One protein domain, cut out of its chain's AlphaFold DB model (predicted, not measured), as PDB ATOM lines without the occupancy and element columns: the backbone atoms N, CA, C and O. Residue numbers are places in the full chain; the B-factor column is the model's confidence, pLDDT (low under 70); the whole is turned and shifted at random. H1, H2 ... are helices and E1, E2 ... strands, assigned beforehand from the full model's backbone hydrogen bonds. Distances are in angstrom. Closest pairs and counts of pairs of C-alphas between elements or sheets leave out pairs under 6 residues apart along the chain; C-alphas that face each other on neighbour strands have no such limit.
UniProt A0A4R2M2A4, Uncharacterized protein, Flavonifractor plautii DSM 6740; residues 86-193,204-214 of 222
ATOM      1  N   PHE A  86     101.411 119.423 114.571       79.88
ATOM      2  CA  PHE A  86     100.117 119.970 114.967       79.88
ATOM      3  C   PHE A  86     100.159 120.306 116.455       79.88
ATOM      4  O   PHE A  86     100.543 119.451 117.254       79.88
ATOM      5  N   VAL A  87      99.795 121.534 116.821       78.19
ATOM      6  CA  VAL A  87      99.963 122.080 118.167       78.19
ATOM      7  C   VAL A  87      98.648 122.544 118.788       78.19
ATOM      8  O   VAL A  87      97.849 123.208 118.131       78.19
ATOM      9  N   THR A  88      98.476 122.271 120.085       78.62
ATOM     10  CA  THR A  88      97.475 122.933 120.941       78.62
ATOM     11  C   THR A  88      98.172 123.709 122.054       78.62
ATOM     12  O   THR A  88      98.857 123.100 122.885       78.62
ATOM     13  N   LEU A  89      98.004 125.034 122.087       78.12
ATOM     14  CA  LEU A  89      98.583 125.937 123.085       78.12
ATOM     15  C   LEU A  89      97.510 126.420 124.064       78.12
ATOM     16  O   LEU A  89      96.444 126.869 123.653       78.12
ATOM     17  N   THR A  90      97.852 126.444 125.348       74.00
ATOM     18  CA  THR A  90      97.084 127.136 126.389       74.00
ATOM     19  C   THR A  90      98.069 127.877 127.283       74.00
ATOM     20  O   THR A  90      99.098 127.305 127.653       74.00
ATOM     21  N   LEU A  91      97.777 129.136 127.621       77.88
ATOM     22  CA  LEU A  91      98.623 129.927 128.518       77.88
ATOM     23  C   LEU A  91      98.470 129.487 129.978       77.88
ATOM     24  O   LEU A  91      97.401 129.037 130.395       77.88
ATOM     25  N   ASP A  92      99.549 129.624 130.748       77.62
ATOM     26  CA  ASP A  92      99.562 129.306 132.176       77.62
ATOM     27  C   ASP A  92      98.749 130.356 132.959       77.62
ATOM     28  O   ASP A  92      99.122 131.535 132.939       77.62
ATOM     29  N   PRO A  93      97.670 129.955 133.665       77.69
ATOM     30  CA  PRO A  93      96.846 130.881 134.439       77.69
ATOM     31  C   PRO A  93      97.605 131.575 135.576       77.69
ATOM     32  O   PRO A  93      97.168 132.630 136.019       77.69
ATOM     33  N   ALA A  94      98.732 131.028 136.047       79.81
ATOM     34  CA  ALA A  94      99.546 131.678 137.077       79.81
ATOM     35  C   ALA A  94     100.310 132.910 136.558       79.81
ATOM     36  O   ALA A  94     100.896 133.646 137.347       79.81
ATOM     37  N   ARG A  95     100.366 133.102 135.234       76.25
ATOM     38  CA  ARG A  95     101.236 134.096 134.588       76.25
ATOM     39  C   ARG A  95     100.502 135.062 133.680       76.25
ATOM     40  O   ARG A  95     100.953 136.189 133.529       76.25
ATOM     41  N   VAL A  96      99.445 134.591 133.028       80.81
ATOM     42  CA  VAL A  96      98.672 135.375 132.068       80.81
ATOM     43  C   VAL A  96      97.198 135.142 132.337       80.81
ATOM     44  O   VAL A  96      96.766 133.993 132.489       80.81
ATOM     45  N   ASN A  97      96.409 136.215 132.326       85.06
ATOM     46  CA  ASN A  97      94.961 136.085 132.332       85.06
ATOM     47  C   ASN A  97      94.488 135.463 131.008       85.06
ATOM     48  O   ASN A  97      94.241 136.140 130.012       85.06
ATOM     49  N   ARG A  98      94.338 134.137 131.001       81.75
ATOM     50  CA  ARG A  98      93.948 133.343 129.822       81.75
ATOM     51  C   ARG A  98      92.517 133.588 129.317       81.75
ATOM     52  O   ARG A  98      92.119 132.972 128.328       81.75
ATOM     53  N   TYR A  99      91.754 134.443 129.996       87.12
ATOM     54  CA  TYR A  99      90.409 134.871 129.609       87.12
ATOM     55  C   TYR A  99      90.415 136.207 128.851       87.12
ATOM     56  O   TYR A  99      89.465 136.494 128.119       87.12
ATOM     57  N   ASP A 100      91.485 137.003 128.979       87.56
ATOM     58  CA  ASP A 100      91.645 138.269 128.267       87.56
ATOM     59  C   ASP A 100      92.354 138.053 126.923       87.56
ATOM     60  O   ASP A 100      93.554 137.786 126.842       87.56
ATOM     61  N   VAL A 101      91.601 138.228 125.836       87.31
ATOM     62  CA  VAL A 101      92.102 138.111 124.460       87.31
ATOM     63  C   VAL A 101      93.296 139.034 124.209       87.31
ATOM     64  O   VAL A 101      94.241 138.627 123.531       87.31
ATOM     65  N   ARG A 102      93.279 140.268 124.728       88.38
ATOM     66  CA  ARG A 102      94.346 141.251 124.485       88.38
ATOM     67  C   ARG A 102      95.623 140.833 125.189       88.38
ATOM     68  O   ARG A 102      96.692 140.845 124.576       88.38
ATOM     69  N   GLU A 103      95.510 140.424 126.447       86.31
ATOM     70  CA  GLU A 103      96.653 139.980 127.235       86.31
ATOM     71  C   GLU A 103      97.273 138.708 126.648       86.31
ATOM     72  O   GLU A 103      98.489 138.652 126.435       86.31
ATOM     73  N   VAL A 104      96.435 137.725 126.308       86.88
ATOM     74  CA  VAL A 104      96.846 136.477 125.656       86.88
ATOM     75  C   VAL A 104      97.575 136.767 124.343       86.88
ATOM     76  O   VAL A 104      98.683 136.274 124.125       86.88
ATOM     77  N   THR A 105      96.984 137.603 123.485       86.12
ATOM     78  CA  THR A 105      97.537 137.932 122.164       86.12
ATOM     79  C   THR A 105      98.873 138.661 122.283       86.12
ATOM     80  O   THR A 105      99.810 138.335 121.559       86.12
ATOM     81  N   ARG A 106      99.008 139.602 123.227       87.75
ATOM     82  CA  ARG A 106     100.260 140.342 123.454       87.75
ATOM     83  C   ARG A 106     101.419 139.408 123.796       87.75
ATOM     84  O   ARG A 106     102.474 139.480 123.164       87.75
ATOM     85  N   HIS A 107     101.225 138.527 124.777       85.88
ATOM     86  CA  HIS A 107     102.271 137.602 125.220       85.88
ATOM     87  C   HIS A 107     102.610 136.574 124.141       85.88
ATOM     88  O   HIS A 107     103.786 136.304 123.888       85.88
ATOM     89  N   LEU A 108     101.584 136.020 123.489       87.25
ATOM     90  CA  LEU A 108     101.763 135.026 122.443       87.25
ATOM     91  C   LEU A 108     102.494 135.616 121.228       87.25
ATOM     92  O   LEU A 108     103.464 135.017 120.771       87.25
ATOM     93  N   ASN A 109     102.100 136.802 120.755       87.75
ATOM     94  CA  ASN A 109     102.745 137.461 119.615       87.75
ATOM     95  C   ASN A 109     104.216 137.765 119.886       87.75
ATOM     96  O   ASN A 109     105.055 137.509 119.028       87.75
ATOM     97  N   HIS A 110     104.546 138.261 121.080       88.19
ATOM     98  CA  HIS A 110     105.937 138.534 121.430       88.19
ATOM     99  C   HIS A 110     106.792 137.260 121.425       88.19
ATOM    100  O   HIS A 110     107.931 137.256 120.953       88.19
ATOM    101  N   TRP A 111     106.255 136.156 121.946       87.88
ATOM    102  CA  TRP A 111     106.959 134.878 121.914       87.88
ATOM    103  C   TRP A 111     107.126 134.368 120.479       87.88
ATOM    104  O   TRP A 111     108.240 134.026 120.088       87.88
ATOM    105  N   LEU A 112     106.055 134.376 119.681       90.25
ATOM    106  CA  LEU A 112     106.082 133.926 118.288       90.25
ATOM    107  C   LEU A 112     107.068 134.734 117.443       90.25
ATOM    108  O   LEU A 112     107.886 134.133 116.756       90.25
ATOM    109  N   ASP A 113     107.065 136.064 117.551       90.69
ATOM    110  CA  ASP A 113     107.997 136.940 116.830       90.69
ATOM    111  C   ASP A 113     109.462 136.610 117.160       90.69
ATOM    112  O   ASP A 113     110.290 136.450 116.262       90.69
ATOM    113  N   ASN A 114     109.782 136.384 118.438       88.75
ATOM    114  CA  ASN A 114     111.119 135.936 118.827       88.75
ATOM    115  C   ASN A 114     111.475 134.571 118.223       88.75
ATOM    116  O   ASN A 114     112.614 134.368 117.798       88.75
ATOM    117  N   GLN A 115     110.533 133.626 118.181       88.44
ATOM    118  CA  GLN A 115     110.773 132.313 117.589       88.44
ATOM    119  C   GLN A 115     110.955 132.384 116.068       88.44
ATOM    120  O   GLN A 115     111.815 131.684 115.533       88.44
ATOM    121  N   VAL A 116     110.206 133.252 115.386       93.00
ATOM    122  CA  VAL A 116     110.364 133.526 113.952       93.00
ATOM    123  C   VAL A 116     111.762 134.086 113.695       93.00
ATOM    124  O   VAL A 116     112.538 133.479 112.964       93.00
ATOM    125  N   ARG A 117     112.133 135.186 114.364       92.25
ATOM    126  CA  ARG A 117     113.400 135.894 114.104       92.25
ATOM    127  C   ARG A 117     114.641 135.094 114.480       92.25
ATOM    128  O   ARG A 117     115.666 135.216 113.823       92.25
ATOM    129  N   ARG A 118     114.578 134.310 115.562       90.25
ATOM    130  CA  ARG A 118     115.762 133.626 116.114       90.25
ATOM    131  C   ARG A 118     115.899 132.176 115.671       90.25
ATOM    132  O   ARG A 118     116.992 131.633 115.767       90.25
ATOM    133  N   LYS A 119     114.798 131.527 115.283       88.50
ATOM    134  CA  LYS A 119     114.788 130.094 114.947       88.50
ATOM    135  C   LYS A 119     114.142 129.776 113.602       88.50
ATOM    136  O   LYS A 119     114.125 128.613 113.227       88.50
ATOM    137  N   GLY A 120     113.590 130.764 112.895       92.06
ATOM    138  CA  GLY A 120     112.882 130.522 111.639       92.06
ATOM    139  C   GLY A 120     111.558 129.780 111.834       92.06
ATOM    140  O   GLY A 120     111.183 128.965 110.993       92.06
ATOM    141  N   LEU A 121     110.856 130.009 112.953       91.62
ATOM    142  CA  LEU A 121     109.530 129.423 113.159       91.62
ATOM    143  C   LEU A 121     108.567 129.898 112.065       91.62
ATOM    144  O   LEU A 121     108.303 131.089 111.947       91.62
ATOM    145  N   ALA A 122     107.980 128.953 111.340       91.56
ATOM    146  CA  ALA A 122     106.773 129.179 110.559       91.56
ATOM    147  C   ALA A 122     105.586 128.613 111.339       91.56
ATOM    148  O   ALA A 122     105.672 127.504 111.882       91.56
ATOM    149  N   TYR A 123     104.481 129.356 111.396       91.75
ATOM    150  CA  TYR A 123     103.295 128.922 112.122       91.75
ATOM    151  C   TYR A 123     101.986 129.407 111.506       91.75
ATOM    152  O   TYR A 123     101.922 130.454 110.866       91.75
ATOM    153  N   VAL A 124     100.915 128.671 111.792       91.75
ATOM    154  CA  VAL A 124      99.535 129.152 111.680       91.75
ATOM    155  C   VAL A 124      98.803 128.755 112.953       91.75
ATOM    156  O   VAL A 124      98.946 127.623 113.400       91.75
ATOM    157  N   LEU A 125      98.073 129.683 113.573       91.12
ATOM    158  CA  LEU A 125      97.351 129.451 114.825       91.12
ATOM    159  C   LEU A 125      95.937 130.018 114.728       91.12
ATOM    160  O   LEU A 125      95.734 131.123 114.230       91.12
ATOM    161  N   VAL A 126      94.976 129.266 115.248       89.75
ATOM    162  CA  VAL A 126      93.560 129.612 115.312       89.75
ATOM    163  C   VAL A 126      93.132 129.582 116.779       89.75
ATOM    164  O   VAL A 126      93.259 128.535 117.419       89.75
ATOM    165  N   PRO A 127      92.660 130.710 117.341       89.56
ATOM    166  CA  PRO A 127      92.141 130.740 118.698       89.56
ATOM    167  C   PRO A 127      90.774 130.048 118.792       89.56
ATOM    168  O   PRO A 127      89.906 130.248 117.945       89.56
ATOM    169  N   GLU A 128      90.561 129.303 119.870       87.00
ATOM    170  CA  GLU A 128      89.303 128.655 120.234       87.00
ATOM    171  C   GLU A 128      88.991 128.931 121.711       87.00
ATOM    172  O   GLU A 128      89.879 128.918 122.565       87.00
ATOM    173  N   ARG A 129      87.717 129.177 122.035       84.81
ATOM    174  CA  ARG A 129      87.270 129.243 123.431       84.81
ATOM    175  C   ARG A 129      87.031 127.831 123.947       84.81
ATOM    176  O   ARG A 129      86.143 127.135 123.467       84.81
ATOM    177  N   HIS A 130      87.790 127.436 124.958       81.62
ATOM    178  CA  HIS A 130      87.581 126.179 125.655       81.62
ATOM    179  C   HIS A 130      86.314 126.232 126.530       81.62
ATOM    180  O   HIS A 130      85.794 127.307 126.836       81.62
ATOM    181  N   LYS A 131      85.818 125.065 126.966       82.62
ATOM    182  CA  LYS A 131      84.581 124.941 127.766       82.62
ATOM    183  C   LYS A 131      84.610 125.729 129.077       82.62
ATOM    184  O   LYS A 131      83.566 126.159 129.547       82.62
ATOM    185  N   ASP A 132      85.791 125.900 129.662       81.88
ATOM    186  CA  ASP A 132      86.006 126.676 130.889       81.88
ATOM    187  C   ASP A 132      86.148 128.185 130.628       81.88
ATOM    188  O   ASP A 132      86.391 128.934 131.567       81.88
ATOM    189  N   GLY A 133      86.028 128.631 129.371       82.19
ATOM    190  CA  GLY A 133      86.170 130.018 128.932       82.19
ATOM    191  C   GLY A 133      87.601 130.432 128.575       82.19
ATOM    192  O   GLY A 133      87.786 131.531 128.045       82.19
ATOM    193  N   ALA A 134      88.603 129.584 128.834       82.50
ATOM    194  CA  ALA A 134      89.996 129.892 128.528       82.50
ATOM    195  C   ALA A 134      90.256 129.889 127.018       82.50
ATOM    196  O   ALA A 134      89.666 129.110 126.268       82.50
ATOM    197  N   ILE A 135      91.175 130.739 126.565       82.62
ATOM    198  CA  ILE A 135      91.557 130.799 125.153       82.62
ATOM    199  C   ILE A 135      92.627 129.743 124.874       82.62
ATOM    200  O   ILE A 135      93.718 129.760 125.452       82.62
ATOM    201  N   HIS A 136      92.293 128.811 123.989       83.62
ATOM    202  CA  HIS A 136      93.192 127.814 123.424       83.62
ATOM    203  C   HIS A 136      93.595 128.225 122.014       83.62
ATOM    204  O   HIS A 136      92.877 128.963 121.348       83.62
ATOM    205  N   PHE A 137      94.735 127.739 121.544       84.88
ATOM    206  CA  PHE A 137      95.154 127.904 120.158       84.88
ATOM    207  C   PHE A 137      95.419 126.546 119.549       84.88
ATOM    208  O   PHE A 137      96.183 125.770 120.113       84.88
ATOM    209  N   HIS A 138      94.848 126.304 118.382       85.38
ATOM    210  CA  HIS A 138      95.141 125.141 117.559       85.38
ATOM    211  C   HIS A 138      95.910 125.578 116.325       85.38
ATOM    212  O   HIS A 138      95.653 126.654 115.787       85.38
ATOM    213  N   GLY A 139      96.845 124.768 115.846       86.56
ATOM    214  CA  GLY A 139      97.525 125.117 114.610       86.56
ATOM    215  C   GLY A 139      98.724 124.261 114.274       86.56
ATOM    216  O   GLY A 139      98.845 123.137 114.749       86.56
ATOM    217  N   PHE A 140      99.607 124.802 113.442       86.44
ATOM    218  CA  PHE A 140     100.765 124.085 112.929       86.44
ATOM    219  C   PHE A 140     102.052 124.864 113.136       86.44
ATOM    220  O   PHE A 140     102.052 126.081 112.960       86.44
ATOM    221  N   PHE A 141     103.134 124.148 113.451       87.75
ATOM    222  CA  PHE A 141     104.510 124.649 113.473       87.75
ATOM    223  C   PHE A 141     105.393 123.841 112.516       87.75
ATOM    224  O   PHE A 141     105.189 122.637 112.316       87.75
ATOM    225  N   ASN A 142     106.402 124.496 111.940       84.88
ATOM    226  CA  ASN A 142     107.505 123.802 111.272       84.88
ATOM    227  C   ASN A 142     108.458 123.176 112.307       84.88
ATOM    228  O   ASN A 142     108.208 123.186 113.513       84.88
ATOM    229  N   ASP A 143     109.564 122.613 111.844       84.69
ATOM    230  CA  ASP A 143     110.540 121.904 112.668       84.69
ATOM    231  C   ASP A 143     111.574 122.799 113.374       84.69
ATOM    232  O   ASP A 143     112.467 122.286 114.042       84.69
ATOM    233  N   ALA A 144     111.391 124.124 113.344       85.31
ATOM    234  CA  ALA A 144     112.249 125.104 114.020       85.31
ATOM    235  C   ALA A 144     112.312 124.950 115.553       85.31
ATOM    236  O   ALA A 144     113.206 125.485 116.219       85.31
ATOM    237  N   LEU A 145     111.326 124.274 116.150       80.75
ATOM    238  CA  LEU A 145     111.287 124.000 117.581       80.75
ATOM    239  C   LEU A 145     111.583 122.527 117.841       80.75
ATOM    240  O   LEU A 145     110.889 121.641 117.345       80.75
ATOM    241  N   GLU A 146     112.560 122.275 118.708       72.06
ATOM    242  CA  GLU A 146     112.807 120.936 119.232       72.06
ATOM    243  C   GLU A 146     111.614 120.466 120.063       72.06
ATOM    244  O   GLU A 146     111.213 121.115 121.037       72.06
ATOM    245  N   ALA A 147     111.093 119.297 119.716       68.69
ATOM    246  CA  ALA A 147     110.044 118.625 120.455       68.69
ATOM    247  C   ALA A 147     110.671 117.567 121.385       68.69
ATOM    248  O   ALA A 147     111.363 116.656 120.941       68.69
ATOM    249  N   ARG A 148     110.442 117.698 122.691       71.94
ATOM    250  CA  ARG A 148     110.834 116.758 123.746       71.94
ATOM    251  C   ARG A 148     109.657 115.891 124.155       71.94
ATOM    252  O   ARG A 148     108.531 116.365 124.241       71.94
ATOM    253  N   ASP A 149     109.925 114.635 124.465       73.94
ATOM    254  CA  ASP A 149     108.923 113.706 124.973       73.94
ATOM    255  C   ASP A 149     108.345 114.172 126.317       73.94
ATOM    256  O   ASP A 149     109.081 114.440 127.267       73.94
ATOM    257  N   SER A 150     107.015 114.272 126.403       70.62
ATOM    258  CA  SER A 150     106.329 114.669 127.632       70.62
ATOM    259  C   SER A 150     106.135 113.520 128.622       70.62
ATOM    260  O   SER A 150     105.556 113.724 129.690       70.62
ATOM    261  N   GLY A 151     106.534 112.302 128.252       77.88
ATOM    262  CA  GLY A 151     106.343 111.090 129.035       77.88
ATOM    263  C   GLY A 151     104.887 110.633 129.099       77.88
ATOM    264  O   GLY A 151     104.533 109.881 130.000       77.88
ATOM    265  N   THR A 152     104.022 111.091 128.191       78.06
ATOM    266  CA  THR A 152     102.614 110.668 128.126       78.06
ATOM    267  C   THR A 152     102.249 110.218 126.722       78.06
ATOM    268  O   THR A 152     102.768 110.759 125.750       78.06
ATOM    269  N   VAL A 153     101.323 109.272 126.627       75.56
ATOM    270  CA  VAL A 153     100.827 108.712 125.369       75.56
ATOM    271  C   VAL A 153      99.347 109.057 125.220       75.56
ATOM    272  O   VAL A 153      98.572 108.931 126.173       75.56
ATOM    273  N   SER A 154      98.966 109.522 124.036       77.31
ATOM    274  CA  SER A 154      97.572 109.668 123.620       77.31
ATOM    275  C   SER A 154      97.092 108.320 123.094       77.31
ATOM    276  O   SER A 154      97.695 107.782 122.174       77.31
ATOM    277  N   LEU A 155      96.045 107.761 123.696       79.50
ATOM    278  CA  LEU A 155      95.517 106.447 123.319       79.50
ATOM    279  C   LEU A 155      94.302 106.608 122.396       79.50
ATOM    280  O   LEU A 155      93.487 107.504 122.648       79.50
ATOM    281  N   PRO A 156      94.128 105.737 121.387       74.31
ATOM    282  CA  PRO A 156      92.932 105.739 120.553       74.31
ATOM    283  C   PRO A 156      91.652 105.650 121.397       74.31
ATOM    284  O   PRO A 156      91.576 104.897 122.369       74.31
ATOM    285  N   GLY A 157      90.650 106.467 121.066       75.25
ATOM    286  CA  GLY A 157      89.359 106.505 121.767       75.25
ATOM    287  C   GLY A 157      89.366 107.180 123.146       75.25
ATOM    288  O   GLY A 157      88.299 107.394 123.721       75.25
ATOM    289  N   GLN A 158      90.528 107.571 123.680       76.69
ATOM    290  CA  GLN A 158      90.629 108.234 124.980       76.69
ATOM    291  C   GLN A 158      90.777 109.749 124.836       76.69
ATOM    292  O   GLN A 158      91.605 110.251 124.081       76.69
ATOM    293  N   LYS A 159      90.004 110.503 125.629       68.31
ATOM    294  CA  LYS A 159      90.021 111.977 125.592       68.31
ATOM    295  C   LYS A 159      91.273 112.591 126.221       68.31
ATOM    296  O   LYS A 159      91.627 113.721 125.895       68.31
ATOM    297  N   ALA A 160      91.917 111.890 127.155       71.94
ATOM    298  CA  ALA A 160      93.040 112.420 127.920       71.94
ATOM    299  C   ALA A 160      94.301 111.554 127.749       71.94
ATOM    300  O   ALA A 160      94.219 110.329 127.867       71.94
ATOM    301  N   PRO A 161      95.477 112.174 127.536       78.62
ATOM    302  CA  PRO A 161      96.740 111.451 127.462       78.62
ATOM    303  C   PRO A 161      97.106 110.861 128.825       78.62
ATOM    304  O   PRO A 161      96.883 111.487 129.867       78.62
ATOM    305  N   ARG A 162      97.707 109.667 128.823       79.88
ATOM    306  CA  ARG A 162      98.073 108.927 130.039       79.88
ATOM    307  C   ARG A 162      99.581 108.773 130.161       79.88
ATOM    308  O   ARG A 162     100.288 108.606 129.172       79.88
ATOM    309  N   ARG A 163     100.078 108.802 131.397       85.06
ATOM    310  CA  ARG A 163     101.474 108.479 131.702       85.06
ATOM    311  C   ARG A 163     101.609 106.960 131.867       85.06
ATOM    312  O   ARG A 163     100.930 106.414 132.740       85.06
ATOM    313  N   PRO A 164     102.425 106.274 131.050       86.12
ATOM    314  CA  PRO A 164     102.690 104.855 131.243       86.12
ATOM    315  C   PRO A 164     103.433 104.639 132.567       86.12
ATOM    316  O   PRO A 164     104.270 105.453 132.960       86.12
ATOM    317  N   ARG A 165     103.118 103.540 133.259       87.75
ATOM    318  CA  ARG A 165     103.746 103.149 134.532       87.75
ATOM    319  C   ARG A 165     105.089 102.441 134.336       87.75
ATOM    320  O   ARG A 165     105.878 102.382 135.269       87.75
ATOM    321  N   SER A 166     105.350 101.907 133.141       89.12
ATOM    322  CA  SER A 166     106.595 101.214 132.794       89.12
ATOM    323  C   SER A 166     106.912 101.323 131.299       89.12
ATOM    324  O   SER A 166     106.031 101.615 130.485       89.12
ATOM    325  N   ALA A 167     108.168 101.050 130.924       87.44
ATOM    326  CA  ALA A 167     108.605 101.027 129.524       87.44
ATOM    327  C   ALA A 167     107.835  99.985 128.692       87.44
ATOM    328  O   ALA A 167     107.407 100.281 127.580       87.44
ATOM    329  N   ARG A 168     107.564  98.805 129.268       88.31
ATOM    330  CA  ARG A 168     106.780  97.742 128.620       88.31
ATOM    331  C   ARG A 168     105.343  98.177 128.334       88.31
ATOM    332  O   ARG A 168     104.828  97.924 127.252       88.31
ATOM    333  N   GLN A 169     104.706  98.871 129.282       87.44
ATOM    334  CA  GLN A 169     103.360  99.409 129.071       87.44
ATOM    335  C   GLN A 169     103.352 100.481 127.981       87.44
ATOM    336  O   GLN A 169     102.420 100.537 127.186       87.44
ATOM    337  N   ARG A 170     104.395 101.317 127.928       84.81
ATOM    338  CA  ARG A 170     104.542 102.315 126.872       84.81
ATOM    339  C   ARG A 170     104.676 101.668 125.494       84.81
ATOM    340  O   ARG A 170     103.976 102.103 124.593       84.81
ATOM    341  N   ALA A 171     105.540 100.664 125.347       85.75
ATOM    342  CA  ALA A 171     105.740  99.961 124.079       85.75
ATOM    343  C   ALA A 171     104.423  99.371 123.561       85.75
ATOM    344  O   ALA A 171     104.010  99.698 122.454       85.75
ATOM    345  N   LYS A 172     103.695  98.652 124.429       88.25
ATOM    346  CA  LYS A 172     102.373  98.108 124.099       88.25
ATOM    347  C   LYS A 172     101.390  99.192 123.643       88.25
ATOM    348  O   LYS A 172     100.727  99.043 122.632       88.25
ATOM    349  N   TRP A 173     101.318 100.315 124.358       86.94
ATOM    350  CA  TRP A 173     100.433 101.415 123.968       86.94
ATOM    351  C   TRP A 173     100.790 102.049 122.624       86.94
ATOM    352  O   TRP A 173      99.892 102.553 121.963       86.94
ATOM    353  N   LEU A 174     102.066 102.064 122.235       83.69
ATOM    354  CA  LEU A 174     102.487 102.557 120.922       83.69
ATOM    355  C   LEU A 174     102.167 101.541 119.813       83.69
ATOM    356  O   LEU A 174     101.748 101.952 118.737       83.69
ATOM    357  N   GLU A 175     102.309 100.241 120.087       83.69
ATOM    358  CA  GLU A 175     101.878  99.158 119.184       83.69
ATOM    359  C   GLU A 175     100.361  99.179 118.957       83.69
ATOM    360  O   GLU A 175      99.908  99.069 117.822       83.69
ATOM    361  N   ASP A 176      99.581  99.442 120.011       84.06
ATOM    362  CA  ASP A 176      98.118  99.577 119.967       84.06
ATOM    363  C   ASP A 176      97.647 100.880 119.261       84.06
ATOM    364  O   ASP A 176      96.475 101.254 119.341       84.06
ATOM    365  N   GLY A 177      98.548 101.610 118.591       76.75
ATOM    366  CA  GLY A 177      98.244 102.833 117.839       76.75
ATOM    367  C   GLY A 177      98.256 104.121 118.667       76.75
ATOM    368  O   GLY A 177      97.714 105.142 118.243       76.75
ATOM    369  N   GLY A 178      98.838 104.098 119.866       75.44
ATOM    370  CA  GLY A 178      99.024 105.286 120.691       75.44
ATOM    371  C   GLY A 178     100.121 106.210 120.169       75.44
ATOM    372  O   GLY A 178     101.150 105.782 119.652       75.44
ATOM    373  N   GLU A 179      99.939 107.512 120.369       73.19
ATOM    374  CA  GLU A 179     100.886 108.532 119.923       73.19
ATOM    375  C   GLU A 179     101.647 109.139 121.102       73.19
ATOM    376  O   GLU A 179     101.061 109.549 122.110       73.19
ATOM    377  N   THR A 180     102.976 109.238 120.980       74.44
ATOM    378  CA  THR A 180     103.791 109.941 121.981       74.44
ATOM    379  C   THR A 180     103.496 111.435 121.928       74.44
ATOM    380  O   THR A 180     103.603 112.073 120.883       74.44
ATOM    381  N   ARG A 181     103.189 112.012 123.088       66.88
ATOM    382  CA  ARG A 181     102.958 113.444 123.234       66.88
ATOM    383  C   ARG A 181     104.287 114.165 123.430       66.88
ATOM    384  O   ARG A 181     105.066 113.811 124.314       66.88
ATOM    385  N   LEU A 182     104.524 115.201 122.633       60.19
ATOM    386  CA  LEU A 182     105.733 116.018 122.730       60.19
ATOM    387  C   LEU A 182     105.421 117.417 123.294       60.19
ATOM    388  O   LEU A 182     104.285 117.891 123.242       60.19
ATOM    389  N   GLN A 183     106.433 118.074 123.851       61.19
ATOM    390  CA  GLN A 183     106.443 119.462 124.323       61.19
ATOM    391  C   GLN A 183     107.683 120.177 123.779       61.19
ATOM    392  O   GLN A 183     108.718 119.537 123.639       61.19
ATOM    393  N   PRO A 184     107.675 121.491 123.516       56.66
ATOM    394  CA  PRO A 184     108.856 122.180 123.023       56.66
ATOM    395  C   PRO A 184     109.905 122.221 124.122       56.66
ATOM    396  O   PRO A 184     109.570 122.452 125.287       56.66
ATOM    397  N   SER A 185     111.179 122.099 123.752       43.69
ATOM    398  CA  SER A 185     112.294 122.161 124.700       43.69
ATOM    399  C   SER A 185     112.348 123.463 125.510       43.69
ATOM    400  O   SER A 185     112.966 123.494 126.574       43.69
ATOM    401  N   ARG A 186     111.656 124.526 125.067       46.88
ATOM    402  CA  ARG A 186     111.535 125.797 125.792       46.88
ATOM    403  C   ARG A 186     110.216 126.520 125.509       46.88
ATOM    404  O   ARG A 186     110.189 127.565 124.866       46.88
ATOM    405  N   LEU A 187     109.114 125.970 126.010       44.91
ATOM    406  CA  LEU A 187     107.843 126.689 126.115       44.91
ATOM    407  C   LEU A 187     107.713 127.209 127.558       44.91
ATOM    408  O   LEU A 187     107.149 126.553 128.430       44.91
ATOM    409  N   VAL A 188     108.308 128.374 127.816       38.69
ATOM    410  CA  VAL A 188     108.128 129.145 129.055       38.69
ATOM    411  C   VAL A 188     107.649 130.523 128.614       38.69
ATOM    412  O   VAL A 188     108.456 131.347 128.195       38.69
ATOM    413  N   LEU A 189     106.335 130.763 128.638       36.56
ATOM    414  CA  LEU A 189     105.765 132.085 128.347       36.56
ATOM    415  C   LEU A 189     106.009 132.966 129.557       36.56
ATOM    416  O   LEU A 189     105.216 133.010 130.489       36.56
ATOM    417  N   GLY A 190     107.195 133.564 129.539       28.31
ATOM    418  CA  GLY A 190     107.741 134.443 130.544       28.31
ATOM    419  C   GLY A 190     108.613 135.510 129.931       28.31
ATOM    420  O   GLY A 190     109.803 135.285 129.750       28.31
ATOM    421  N   LEU A 191     108.007 136.650 129.623       25.55
ATOM    422  CA  LEU A 191     108.671 137.958 129.661       25.55
ATOM    423  C   LEU A 191     109.083 138.195 131.133       25.55
ATOM    424  O   LEU A 191     108.286 137.850 132.001       25.55
ATOM    425  N   HIS A 192     110.256 138.664 131.565       23.20
ATOM    426  CA  HIS A 192     111.418 139.419 131.058       23.20
ATOM    427  C   HIS A 192     112.681 138.834 131.800       23.20
ATOM    428  O   HIS A 192     112.500 137.988 132.672       23.20
ATOM    429  N   ASP A 193     113.968 139.057 131.491       26.55
ATOM    430  CA  ASP A 193     114.717 140.317 131.599       26.55
ATOM    431  C   ASP A 193     116.139 140.223 131.009       26.55
ATOM    432  O   ASP A 193     116.703 139.139 130.818       26.55
ATOM    433  N   GLY A 204     108.882 124.033 138.244       25.09
ATOM    434  CA  GLY A 204     107.500 124.151 138.688       25.09
ATOM    435  C   GLY A 204     106.591 124.800 137.660       25.09
ATOM    436  O   GLY A 204     106.469 126.014 137.637       25.09
ATOM    437  N   ARG A 205     105.902 123.937 136.903       29.06
ATOM    438  CA  ARG A 205     104.755 124.193 136.011       29.06
ATOM    439  C   ARG A 205     105.103 124.803 134.647       29.06
ATOM    440  O   ARG A 205     105.663 125.879 134.498       29.06
ATOM    441  N   GLN A 206     104.801 123.987 133.643       29.23
ATOM    442  CA  GLN A 206     105.202 124.086 132.248       29.23
ATOM    443  C   GLN A 206     103.937 124.219 131.401       29.23
ATOM    444  O   GLN A 206     102.894 123.650 131.736       29.23
ATOM    445  N   LEU A 207     104.028 124.952 130.295       29.25
ATOM    446  CA  LEU A 207     102.935 125.091 129.341       29.25
ATOM    447  C   LEU A 207     102.545 123.729 128.770       29.25
ATOM    448  O   LEU A 207     103.392 122.935 128.357       29.25
ATOM    449  N   ARG A 208     101.241 123.456 128.731       28.48
ATOM    450  CA  ARG A 208     100.722 122.171 128.276       28.48
ATOM    451  C   ARG A 208     100.569 122.175 126.755       28.48
ATOM    452  O   ARG A 208      99.454 122.214 126.256       28.48
ATOM    453  N   LEU A 209     101.680 122.070 126.025       33.91
ATOM    454  CA  LEU A 209     101.625 121.811 124.584       33.91
ATOM    455  C   LEU A 209     101.042 120.416 124.329       33.91
ATOM    456  O   LEU A 209     101.469 119.448 124.965       33.91
ATOM    457  N   GLN A 210     100.061 120.298 123.437       36.72
ATOM    458  CA  GLN A 210      99.763 119.032 122.755       36.72
ATOM    459  C   GLN A 210     100.477 119.082 121.413       36.72
ATOM    460  O   GLN A 210     100.202 120.000 120.653       36.72
ATOM    461  N   VAL A 211     101.387 118.149 121.139       33.34
ATOM    462  CA  VAL A 211     101.920 117.939 119.790       33.34
ATOM    463  C   VAL A 211     101.487 116.571 119.317       33.34
ATOM    464  O   VAL A 211     101.778 115.586 119.997       33.34
ATOM    465  N   HIS A 212     100.832 116.525 118.164       35.47
ATOM    466  CA  HIS A 212     100.634 115.297 117.406       35.47
ATOM    467  C   HIS A 212     101.585 115.323 116.207       35.47
ATOM    468  O   HIS A 212     101.700 116.343 115.517       35.47
ATOM    469  N   ARG A 213     102.318 114.223 115.990       33.66
ATOM    470  CA  ARG A 213     103.101 114.031 114.763       33.66
ATOM    471  C   ARG A 213     102.084 113.849 113.643       33.66
ATOM    472  O   ARG A 213     101.274 112.935 113.725       33.66
ATOM    473  N   GLN A 214     102.113 114.694 112.615       38.66
ATOM    474  CA  GLN A 214     101.344 114.382 111.413       38.66
ATOM    475  C   GLN A 214     101.874 113.059 110.844       38.66
ATOM    476  O   GLN A 214     103.046 112.956 110.475       38.66
TER     477      GLN A 214
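This is residues 86 to 193 and 204 to 214 of the 222 residues of an uncharacterized protein of Flavonifractor plautii DSM 6740 (UniProt A0A4R2M2A4). The long helix H1 covers one face of a strongly twisted sheet of four strands, E2 E3 E1 E6, while a ribbon of two strands, E4 and E5, reaches out to short helix H2, at the opposite end of the longest axis from H1. E5 packs on edge strand E6. The printed part has 119 residues, with two named helices and six named strands in the order E1 H1 E2 E3 E4 H2 E5 E6; both sheets are antiparallel, the class mixed. It is compact, with a radius of gyration of the C-alphas of 15.3 A and spans of 43 by 33 by 27 A.

Start at E1, residues 86 to 90, an inner strand. Its antiparallel neighbours are E3, residues 135 to 141, with N 87 and O 139 2.8 A apart, and E6, residues 210 to 213, with N 88 and O 210 2.9 A apart. H1, residues 101 to 119, is on this sheet at a height of 10.1 A, making two layers; its closest C-alphas to E3 are those of Val 101 and Ile 135, 7.4 A. E2, residues 123 to 129, forms a hairpin with E3, with N 126 and O 138 2.8 A apart. E1, H1 and E2 form a split strand-helix-strand unit, two strands running the same way with E3 between them, its crossover right-handed. E4, residues 147 to 154, bends by 88 degrees at residue 151; N 150 is 2.9 A from O 181 of its antiparallel neighbour E5, residues 179 to 184. The closest C-alphas of E4 and H2, residues 167 to 175, are those of Val 153 and Trp 173, 7.4 A; of E5 and E6, Leu 182 and Val 211, 5.2 A. In H1 and H2 every O i to N i+4 pair is within hydrogen-bond range.

Find C-alpha 86 at (100.117, 119.970, 114.967), where E1 begins. From C-alpha 101 at (92.102, 138.111, 124.460) H1 runs 25.9 A; E2 measures 19.6 A, E3 18.5 A. E6 ends at C-alpha 213, (103.101, 114.031, 114.763).

The C-alphas farthest apart, Asp 176 and Asp 193, are 45.5 A apart. Residues 194 to 203 are not printed, a gap of 19.1 A between C-alphas 193 and 204. The link from E4 to H2 is long. The model's pLDDT is under 70 at residues 147, 159, 181 to 193 and 204 to 214.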